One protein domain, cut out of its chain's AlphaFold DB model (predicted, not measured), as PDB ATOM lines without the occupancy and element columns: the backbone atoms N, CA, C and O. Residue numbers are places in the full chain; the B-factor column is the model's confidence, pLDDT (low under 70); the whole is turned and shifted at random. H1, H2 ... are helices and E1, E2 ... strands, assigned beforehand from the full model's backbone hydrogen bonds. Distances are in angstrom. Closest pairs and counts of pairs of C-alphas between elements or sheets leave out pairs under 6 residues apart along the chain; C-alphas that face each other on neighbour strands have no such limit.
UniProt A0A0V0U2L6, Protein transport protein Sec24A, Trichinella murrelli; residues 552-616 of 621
ATOM      1  N   TYR A 552      43.959  -5.536 133.186       95.81
ATOM      2  CA  TYR A 552      44.370  -5.641 134.582       95.81
ATOM      3  C   TYR A 552      44.323  -4.263 135.242       95.81
ATOM      4  O   TYR A 552      45.210  -3.436 135.031       95.81
ATOM      5  N   ILE A 553      43.284  -4.010 136.041       96.12
ATOM      6  CA  ILE A 553      43.141  -2.773 136.817       96.12
ATOM      7  C   ILE A 553      43.534  -3.062 138.265       96.12
ATOM      8  O   ILE A 553      42.841  -3.791 138.973       96.12
ATOM      9  N   PHE A 554      44.645  -2.480 138.704       96.75
ATOM     10  CA  PHE A 554      45.135  -2.597 140.071       96.75
ATOM     11  C   PHE A 554      44.617  -1.431 140.914       96.75
ATOM     12  O   PHE A 554      44.965  -0.277 140.664       96.75
ATOM     13  N   ILE A 555      43.783  -1.746 141.907       97.19
ATOM     14  CA  ILE A 555      43.221  -0.784 142.863       97.19
ATOM     15  C   ILE A 555      43.976  -0.935 144.188       97.19
ATOM     16  O   ILE A 555      44.052  -2.038 144.732       97.19
ATOM     17  N   LEU A 556      44.574   0.151 144.678       97.56
ATOM     18  CA  LEU A 556      45.545   0.140 145.775       97.56
ATOM     19  C   LEU A 556      45.118   1.080 146.909       97.56
ATOM     20  O   LEU A 556      44.982   2.279 146.692       97.56
ATOM     21  N   ASP A 557      44.966   0.553 148.124       97.50
ATOM     22  CA  ASP A 557      44.863   1.366 149.341       97.50
ATOM     23  C   ASP A 557      46.200   2.097 149.562       97.50
ATOM     24  O   ASP A 557      47.253   1.465 149.645       97.50
ATOM     25  N   VAL A 558      46.168   3.430 149.637       97.19
ATOM     26  CA  VAL A 558      47.334   4.282 149.944       97.19
ATOM     27  C   VAL A 558      47.179   5.053 151.256       97.19
ATOM     28  O   VAL A 558      47.956   5.962 151.550       97.19
ATOM     29  N   SER A 559      46.218   4.656 152.093       96.50
ATOM     30  CA  SER A 559      46.045   5.189 153.443       96.50
ATOM     31  C   SER A 559      47.299   5.012 154.308       96.50
ATOM     32  O   SER A 559      48.154   4.150 154.080       96.50
ATOM     33  N   ALA A 560      47.391   5.778 155.398       94.94
ATOM     34  CA  ALA A 560      48.524   5.699 156.323       94.94
ATOM     35  C   ALA A 560      48.783   4.275 156.870       94.94
ATOM     36  O   ALA A 560      49.932   3.930 157.145       94.94
ATOM     37  N   ARG A 561      47.747   3.427 156.990       95.56
ATOM     38  CA  ARG A 561      47.882   2.019 157.412       95.56
ATOM     39  C   ARG A 561      48.485   1.144 156.311       95.56
ATOM     40  O   ARG A 561      49.366   0.336 156.599       95.56
ATOM     41  N   ALA A 562      48.048   1.331 155.069       94.44
ATOM     42  CA  ALA A 562      48.601   0.676 153.888       94.44
ATOM     43  C   ALA A 562      50.077   1.029 153.651       94.44
ATOM     44  O   ALA A 562      50.900   0.150 153.390       94.44
ATOM     45  N   VAL A 563      50.438   2.305 153.812       95.12
ATOM     46  CA  VAL A 563      51.837   2.748 153.744       95.12
ATOM     47  C   VAL A 563      52.654   2.148 154.897       95.12
ATOM     48  O   VAL A 563      53.757   1.649 154.672       95.12
ATOM     49  N   GLN A 564      52.111   2.127 156.121       94.38
ATOM     50  CA  GLN A 564      52.797   1.580 157.300       94.38
ATOM     51  C   GLN A 564      53.030   0.059 157.231       94.38
ATOM     52  O   GLN A 564      54.028  -0.414 157.775       94.38
ATOM     53  N   SER A 565      52.158  -0.711 156.570       95.88
ATOM     54  CA  SER A 565      52.356  -2.159 156.390       95.88
ATOM     55  C   SER A 565      53.433  -2.503 155.353       95.88
ATOM     56  O   SER A 565      53.890  -3.642 155.301       95.88
ATOM     57  N   GLY A 566      53.849  -1.534 154.527       94.50
ATOM     58  CA  GLY A 566      54.872  -1.704 153.494       94.50
ATOM     59  C   GLY A 566      54.417  -2.481 152.253       94.50
ATOM     60  O   GLY A 566      55.214  -2.648 151.329       94.50
ATOM     61  N   TYR A 567      53.154  -2.928 152.188       96.56
ATOM     62  CA  TYR A 567      52.683  -3.815 151.118       96.56
ATOM     63  C   TYR A 567      52.811  -3.183 149.721       96.56
ATOM     64  O   TYR A 567      53.158  -3.880 148.774       96.56
ATOM     65  N   LEU A 568      52.619  -1.862 149.600       95.56
ATOM     66  CA  LEU A 568      52.770  -1.106 148.348       95.56
ATOM     67  C   LEU A 568      54.171  -1.240 147.731       95.56
ATOM     68  O   LEU A 568      54.314  -1.251 146.509       95.56
ATOM     69  N   VAL A 569      55.206  -1.365 148.569       93.12
ATOM     70  CA  VAL A 569      56.597  -1.546 148.125       93.12
ATOM     71  C   VAL A 569      56.773  -2.940 147.525       93.12
ATOM     72  O   VAL A 569      57.290  -3.075 146.422       93.12
ATOM     73  N   ILE A 570      56.263  -3.964 148.215       95.31
ATOM     74  CA  ILE A 570      56.308  -5.363 147.765       95.31
ATOM     75  C   ILE A 570      55.473  -5.538 146.489       95.31
ATOM     76  O   ILE A 570      55.932  -6.163 145.540       95.31
ATOM     77  N   PHE A 571      54.277  -4.945 146.437       95.38
ATOM     78  CA  PHE A 571      53.406  -4.961 145.264       95.38
ATOM     79  C   PHE A 571      54.093  -4.347 144.038       95.38
ATOM     80  O   PHE A 571      54.086  -4.959 142.974       95.38
ATOM     81  N   ARG A 572      54.728  -3.173 144.190       94.31
ATOM     82  CA  ARG A 572      55.514  -2.531 143.124       94.31
ATOM     83  C   ARG A 572      56.591  -3.473 142.586       94.31
ATOM     84  O   ARG A 572      56.701  -3.627 141.374       94.31
ATOM     85  N   ASP A 573      57.381  -4.071 143.473       93.69
ATOM     86  CA  ASP A 573      58.540  -4.879 143.082       93.69
ATOM     87  C   ASP A 573      58.108  -6.190 142.412       93.69
ATOM     88  O   ASP A 573      58.513  -6.464 141.281       93.69
ATOM     89  N   VAL A 574      57.178  -6.928 143.029       95.19
ATOM     90  CA  VAL A 574      56.613  -8.166 142.463       95.19
ATOM     91  C   VAL A 574      55.898  -7.900 141.136       95.19
ATOM     92  O   VAL A 574      56.004  -8.716 140.221       95.19
ATOM     93  N   LEU A 575      55.199  -6.767 140.983       93.88
ATOM     94  CA  LEU A 575      54.564  -6.414 139.712       93.88
ATOM     95  C   LEU A 575      55.592  -6.060 138.634       93.88
ATOM     96  O   LEU A 575      55.404  -6.474 137.497       93.88
ATOM     97  N   LEU A 576      56.671  -5.337 138.951       92.69
ATOM     98  CA  LEU A 576      57.726  -5.024 137.976       92.69
ATOM     99  C   LEU A 576      58.441  -6.289 137.477       92.69
ATOM    100  O   LEU A 576      58.723  -6.395 136.282       92.69
ATOM    101  N   GLU A 577      58.680  -7.258 138.362       93.31
ATOM    102  CA  GLU A 577      59.220  -8.577 138.006       93.31
ATOM    103  C   GLU A 577      58.211  -9.407 137.189       93.31
ATOM    104  O   GLU A 577      58.567 -10.013 136.176       93.31
ATOM    105  N   SER A 578      56.934  -9.387 137.583       93.94
ATOM    106  CA  SER A 578      55.871 -10.221 136.995       93.94
ATOM    107  C   SER A 578      55.146  -9.588 135.801       93.94
ATOM    108  O   SER A 578      54.299 -10.244 135.200       93.94
ATOM    109  N   LEU A 579      55.455  -8.345 135.409       89.81
ATOM    110  CA  LEU A 579      54.712  -7.604 134.374       89.81
ATOM    111  C   LEU A 579      54.684  -8.334 133.022       89.81
ATOM    112  O   LEU A 579      53.715  -8.236 132.277       89.81
ATOM    113  N   ARG A 580      55.749  -9.090 132.720       87.50
ATOM    114  CA  ARG A 580      55.895  -9.910 131.503       87.50
ATOM    115  C   ARG A 580      55.270 -11.307 131.614       87.50
ATOM    116  O   ARG A 580      55.297 -12.050 130.641       87.50
ATOM    117  N   LEU A 581      54.769 -11.669 132.795       91.88
ATOM    118  CA  LEU A 581      54.134 -12.953 133.108       91.88
ATOM    119  C   LEU A 581      52.604 -12.833 133.232       91.88
ATOM    120  O   LEU A 581      51.934 -13.842 133.437       91.88
ATOM    121  N   LEU A 582      52.045 -11.620 133.115       90.94
ATOM    122  CA  LEU A 582      50.598 -11.401 133.072       90.94
ATOM    123  C   LEU A 582      49.998 -12.091 131.828       90.94
ATOM    124  O   LEU A 582      50.436 -11.787 130.715       90.94
ATOM    125  N   PRO A 583      49.010 -12.995 131.977       92.19
ATOM    126  CA  PRO A 583      48.398 -13.680 130.840       92.19
ATOM    127  C   PRO A 583      47.720 -12.722 129.852       92.19
ATOM    128  O   PRO A 583      46.874 -11.915 130.229       92.19
ATOM    129  N   GLY A 584      48.045 -12.848 128.566       90.44
ATOM    130  CA  GLY A 584      47.423 -12.051 127.514       90.44
ATOM    131  C   GLY A 584      48.254 -11.984 126.236       90.44
ATOM    132  O   GLY A 584      49.215 -12.730 126.058       90.44
ATOM    133  N   ASP A 585      47.861 -11.082 125.341       88.94
ATOM    134  CA  ASP A 585      48.529 -10.803 124.069       88.94
ATOM    135  C   ASP A 585      49.111  -9.373 124.039       88.94
ATOM    136  O   ASP A 585      49.121  -8.653 125.041       88.94
ATOM    137  N   ASN A 586      49.580  -8.924 122.874       89.81
ATOM    138  CA  ASN A 586      50.100  -7.567 122.671       89.81
ATOM    139  C   ASN A 586      49.038  -6.447 122.749       89.81
ATOM    140  O   ASN A 586      49.395  -5.277 122.619       89.81
ATOM    141  N   ARG A 587      47.755  -6.778 122.947       93.12
ATOM    142  CA  ARG A 587      46.660  -5.826 123.185       93.12
ATOM    143  C   ARG A 587      46.336  -5.683 124.681       93.12
ATOM    144  O   ARG A 587      45.449  -4.903 125.018       93.12
ATOM    145  N   THR A 588      47.006  -6.439 125.559       93.62
ATOM    146  CA  THR A 588      46.782  -6.438 127.016       93.62
ATOM    147  C   THR A 588      46.932  -5.042 127.613       93.62
ATOM    148  O   THR A 588      47.925  -4.355 127.379       93.62
ATOM    149  N   ILE A 589      45.951  -4.635 128.417       93.12
ATOM    150  CA  ILE A 589      45.882  -3.307 129.034       93.12
ATOM    151  C   ILE A 589      46.163  -3.432 130.533       93.12
ATOM    152  O   ILE A 589      45.613  -4.303 131.204       93.12
ATOM    153  N   ILE A 590      46.988  -2.532 131.070       93.94
ATOM    154  CA  ILE A 590      47.207  -2.375 132.512       93.94
ATOM    155  C   ILE A 590      46.790  -0.969 132.958       93.94
ATOM    156  O   ILE A 590      47.080   0.019 132.282       93.94
ATOM    157  N   GLY A 591      46.104  -0.882 134.096       94.44
ATOM    158  CA  GLY A 591      45.651   0.363 134.707       94.44
ATOM    159  C   GLY A 591      45.883   0.371 136.216       94.44
ATOM    160  O   GLY A 591      45.947  -0.681 136.851       94.44
ATOM    161  N   PHE A 592      45.993   1.569 136.788       96.19
ATOM    162  CA  PHE A 592      46.240   1.775 138.213       96.19
ATOM    163  C   PHE A 592      45.288   2.827 138.775       96.19
ATOM    164  O   PHE A 592      45.098   3.886 138.169       96.19
ATOM    165  N   ILE A 593      44.743   2.534 139.952       96.75
ATOM    166  CA  ILE A 593      43.955   3.449 140.775       96.75
ATOM    167  C   ILE A 593      44.509   3.349 142.198       96.75
ATOM    168  O   ILE A 593      44.612   2.248 142.737       96.75
ATOM    169  N   ALA A 594      44.863   4.473 142.813       97.00
ATOM    170  CA  ALA A 594      45.115   4.535 144.251       97.00
ATOM    171  C   ALA A 594      43.887   5.105 144.977       97.00
ATOM    172  O   ALA A 594      43.098   5.845 144.388       97.00
ATOM    173  N   VAL A 595      43.698   4.718 146.235       96.31
ATOM    174  CA  VAL A 595      42.502   5.016 147.032       96.31
ATOM    175  C   VAL A 595      42.903   5.387 148.455       96.31
ATOM    176  O   VAL A 595      43.602   4.626 149.123       96.31
ATOM    177  N   ASP A 596      42.433   6.535 148.933       93.38
ATOM    178  CA  ASP A 596      42.467   6.908 150.350       93.38
ATOM    179  C   ASP A 596      41.110   7.485 150.799       93.38
ATOM    180  O   ASP A 596      40.138   6.737 150.893       93.38
ATOM    181  N   SER A 597      41.017   8.792 151.050       92.19
ATOM    182  CA  SER A 597      39.743   9.519 151.109       92.19
ATOM    183  C   SER A 597      39.237   9.900 149.711       92.19
ATOM    184  O   SER A 597      38.089  10.316 149.574       92.19
ATOM    185  N   PHE A 598      40.090   9.790 148.687       92.50
ATOM    186  CA  PHE A 598      39.816  10.152 147.297       92.50
ATOM    187  C   PHE A 598      40.233   9.026 146.337       92.50
ATOM    188  O   PHE A 598      40.954   8.098 146.718       92.50
ATOM    189  N   LEU A 599      39.792   9.112 145.076       95.00
ATOM    190  CA  LEU A 599      40.220   8.219 143.996       95.00
ATOM    191  C   LEU A 599      41.311   8.887 143.157       95.00
ATOM    192  O   LEU A 599      41.117   9.982 142.637       95.00
ATOM    193  N   HIS A 600      42.444   8.211 142.979       95.69
ATOM    194  CA  HIS A 600      43.622   8.734 142.285       95.69
ATOM    195  C   HIS A 600      43.887   7.900 141.028       95.69
ATOM    196  O   HIS A 600      44.366   6.767 141.105       95.69
ATOM    197  N   PHE A 601      43.549   8.439 139.856       95.94
ATOM    198  CA  PHE A 601      43.697   7.759 138.567       95.94
ATOM    199  C   PHE A 601      45.029   8.113 137.899       95.94
ATOM    200  O   PHE A 601      45.359   9.292 137.750       95.94
ATOM    201  N   PHE A 602      45.764   7.110 137.411       95.19
ATOM    202  CA  PHE A 602      47.063   7.322 136.762       95.19
ATOM    203  C   PHE A 602      46.987   7.169 135.242       95.19
ATOM    204  O   PHE A 602      46.912   6.065 134.702       95.19
ATOM    205  N   GLN A 603      47.081   8.289 134.524       94.50
ATOM    206  CA  GLN A 603      47.274   8.284 133.078       94.50
ATOM    207  C   GLN A 603      48.741   7.990 132.753       94.50
ATOM    208  O   GLN A 603      49.613   8.860 132.854       94.50
ATOM    209  N   LEU A 604      48.988   6.761 132.312       91.19
ATOM    210  CA  LEU A 604      50.251   6.327 131.729       91.19
ATOM    211  C   LEU A 604      50.235   6.580 130.214       91.19
ATOM    212  O   LEU A 604      49.234   6.333 129.542       91.19
ATOM    213  N   ARG A 605      51.340   7.097 129.673       87.94
ATOM    214  CA  ARG A 605      51.582   7.263 128.230       87.94
ATOM    215  C   ARG A 605      53.049   6.968 127.948       87.94
ATOM    216  O   ARG A 605      53.902   7.282 128.778       87.94
ATOM    217  N   GLU A 606      53.342   6.398 126.785       86.56
ATOM    218  CA  GLU A 606      54.715   6.082 126.386       86.56
ATOM    219  C   GLU A 606      55.628   7.313 126.453       86.56
ATOM    220  O   GLU A 606      55.252   8.409 126.035       86.56
ATOM    221  N   ASN A 607      56.841   7.118 126.980       84.94
ATOM    222  CA  ASN A 607      57.904   8.128 127.078       84.94
ATOM    223  C   ASN A 607      57.542   9.420 127.846       84.94
ATOM    224  O   ASN A 607      58.306  10.387 127.822       84.94
ATOM    225  N   LEU A 608      56.419   9.444 128.571       87.81
ATOM    226  CA  LEU A 608      55.993  10.557 129.419       87.81
ATOM    227  C   LEU A 608      55.963  10.138 130.893       87.81
ATOM    228  O   LEU A 608      55.731   8.978 131.231       87.81
ATOM    229  N   LYS A 609      56.163  11.105 131.796       89.38
ATOM    230  CA  LYS A 609      55.910  10.878 133.226       89.38
ATOM    231  C   LYS A 609      54.407  10.625 133.451       89.38
ATOM    232  O   LYS A 609      53.605  11.305 132.803       89.38
ATOM    233  N   PRO A 610      54.027   9.713 134.368       93.44
ATOM    234  CA  PRO A 610      52.636   9.519 134.767       93.44
ATOM    235  C   PRO A 610      51.957  10.836 135.149       93.44
ATOM    236  O   PRO A 610      52.583  11.703 135.764       93.44
ATOM    237  N   LYS A 611      50.673  10.971 134.808       94.44
ATOM    238  CA  LYS A 611      49.812  12.047 135.314       94.44
ATOM    239  C   LYS A 611      48.764  11.473 136.252       94.44
ATOM    240  O   LYS A 611      48.047  10.553 135.875       94.44
ATOM    241  N   GLU A 612      48.686  12.045 137.440       95.56
ATOM    242  CA  GLU A 612      47.690  11.738 138.460       95.56
ATOM    243  C   GLU A 612      46.463  12.642 138.283       95.56
ATOM    244  O   GLU A 612      46.595  13.829 137.972       95.56
ATOM    245  N   PHE A 613      45.275  12.071 138.462       94.62
ATOM    246  CA  PHE A 613      43.995  12.773 138.470       94.62
ATOM    247  C   PHE A 613      43.239  12.367 139.733       94.62
ATOM    248  O   PHE A 613      42.813  11.218 139.853       94.62
ATOM    249  N   VAL A 614      43.094  13.303 140.669       94.69
ATOM    250  CA  VAL A 614      42.387  13.081 141.935       94.69
ATOM    251  C   VAL A 614      40.914  13.434 141.758       94.69
ATOM    252  O   VAL A 614      40.587  14.536 141.318       94.69
ATOM    253  N   VAL A 615      40.033  12.503 142.108       93.75
ATOM    254  CA  VAL A 615      38.576  12.651 142.081       93.75
ATOM    255  C   VAL A 615      38.063  12.561 143.515       93.75
ATOM    256  O   VAL A 615      38.267  11.555 144.197       93.75
ATOM    257  N   SER A 616      37.431  13.641 143.979       86.25
ATOM    258  CA  SER A 616      36.941  13.789 145.355       86.25
ATOM    259  C   SER A 616      35.442  13.541 145.525       86.25
ATOM    260  O   SER A 616      34.984  13.393 146.652       86.25
TER     261      SER A 616
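Overview. This is residues 552 to 616 of the 621 residues of the protein "Protein transport protein Sec24A" of Trichinella murrelli (UniProt A0A0V0U2L6). A strongly twisted sheet of four strands has one longer helix, H2, set off beyond its E1 edge, loosely joined to it, with the short helix H1 at the corner between E1 and H2. H2 only grazes the sheet with residues 567 to 571; its residues 572 to 578 stand free. The printed part has 65 residues, with two named helices and four named strands in the order E1 H1 H2 E2 E3 E4, of the mixed class, helices and strands. The sheet's order is E1 E2 E3 E4, mixed, with E1 and E2 parallel and the other neighbours antiparallel. The whole is only just loose, close to compact, with a radius of gyration of the C-alphas of 13.1 A and spans of 35 by 24 by 19 A.

Along the chain. E1, residues 552 to 557, begins at C-alpha 552 (44.370, -5.641, 134.582) and is 16.3 A long. H1 is residues 560 to 565, 8.7 A. H2, residues 567 to 578, is 15.8 A long and ends at C-alpha 578 (55.871, -10.221, 136.995). E2, residues 589 to 595, is the longest strand, 20.1 A. E3 is residues 599 to 603, 13.0 A. E4, residues 611 to 615, is 13.1 A long and ends at C-alpha 615 (38.576, 12.651, 142.081).

Arrangement. E1 is an edge strand, parallel to E2 at 14 degrees between directions; N 554 and O 591 are 2.9 A apart, within hydrogen-bond range. E1, H1, H2 and E2 form a strand-helix-strand unit, two parallel neighbour strands with helices between, whose crossover is right-handed. H1 is not on the sheet. H1 and H2 are close but not clearly touching, their closest C-alphas, those of Ala 562 and Leu 568, 7.2 A apart; they run the same way at a steep tilt of 61 degrees. H2 is on the sheet, but only just, with 5 pairs of C-alphas within 10 A. The closest C-alphas of H2 and E1 are those of Leu 568 and Leu 556, 7.8 A apart. In H1 and H2 every O i to N i+4 pair is within hydrogen-bond range. E2, E3 and E4 form a meander, each strand the antiparallel neighbour of the one before. E2 and E3 are a hairpin at 148 degrees, with N 600 and O 594 2.8 A apart. E3 and E4, the other edge strand, are a hairpin at 154 degrees, with N 603 and O 611 2.8 A apart. E1 and E4 are apart.

Size, cuts and confidence. The two C-alphas farthest apart, those of Ala 560 and Asp 585, are 36.2 A apart. The printed part has no cut, and no link is long; the links H2 to E2, with 10 residues, and E3 to E4, with 7, are short but not tight. The mean pLDDT of the printed part is 93.6, and no printed residue is under 70.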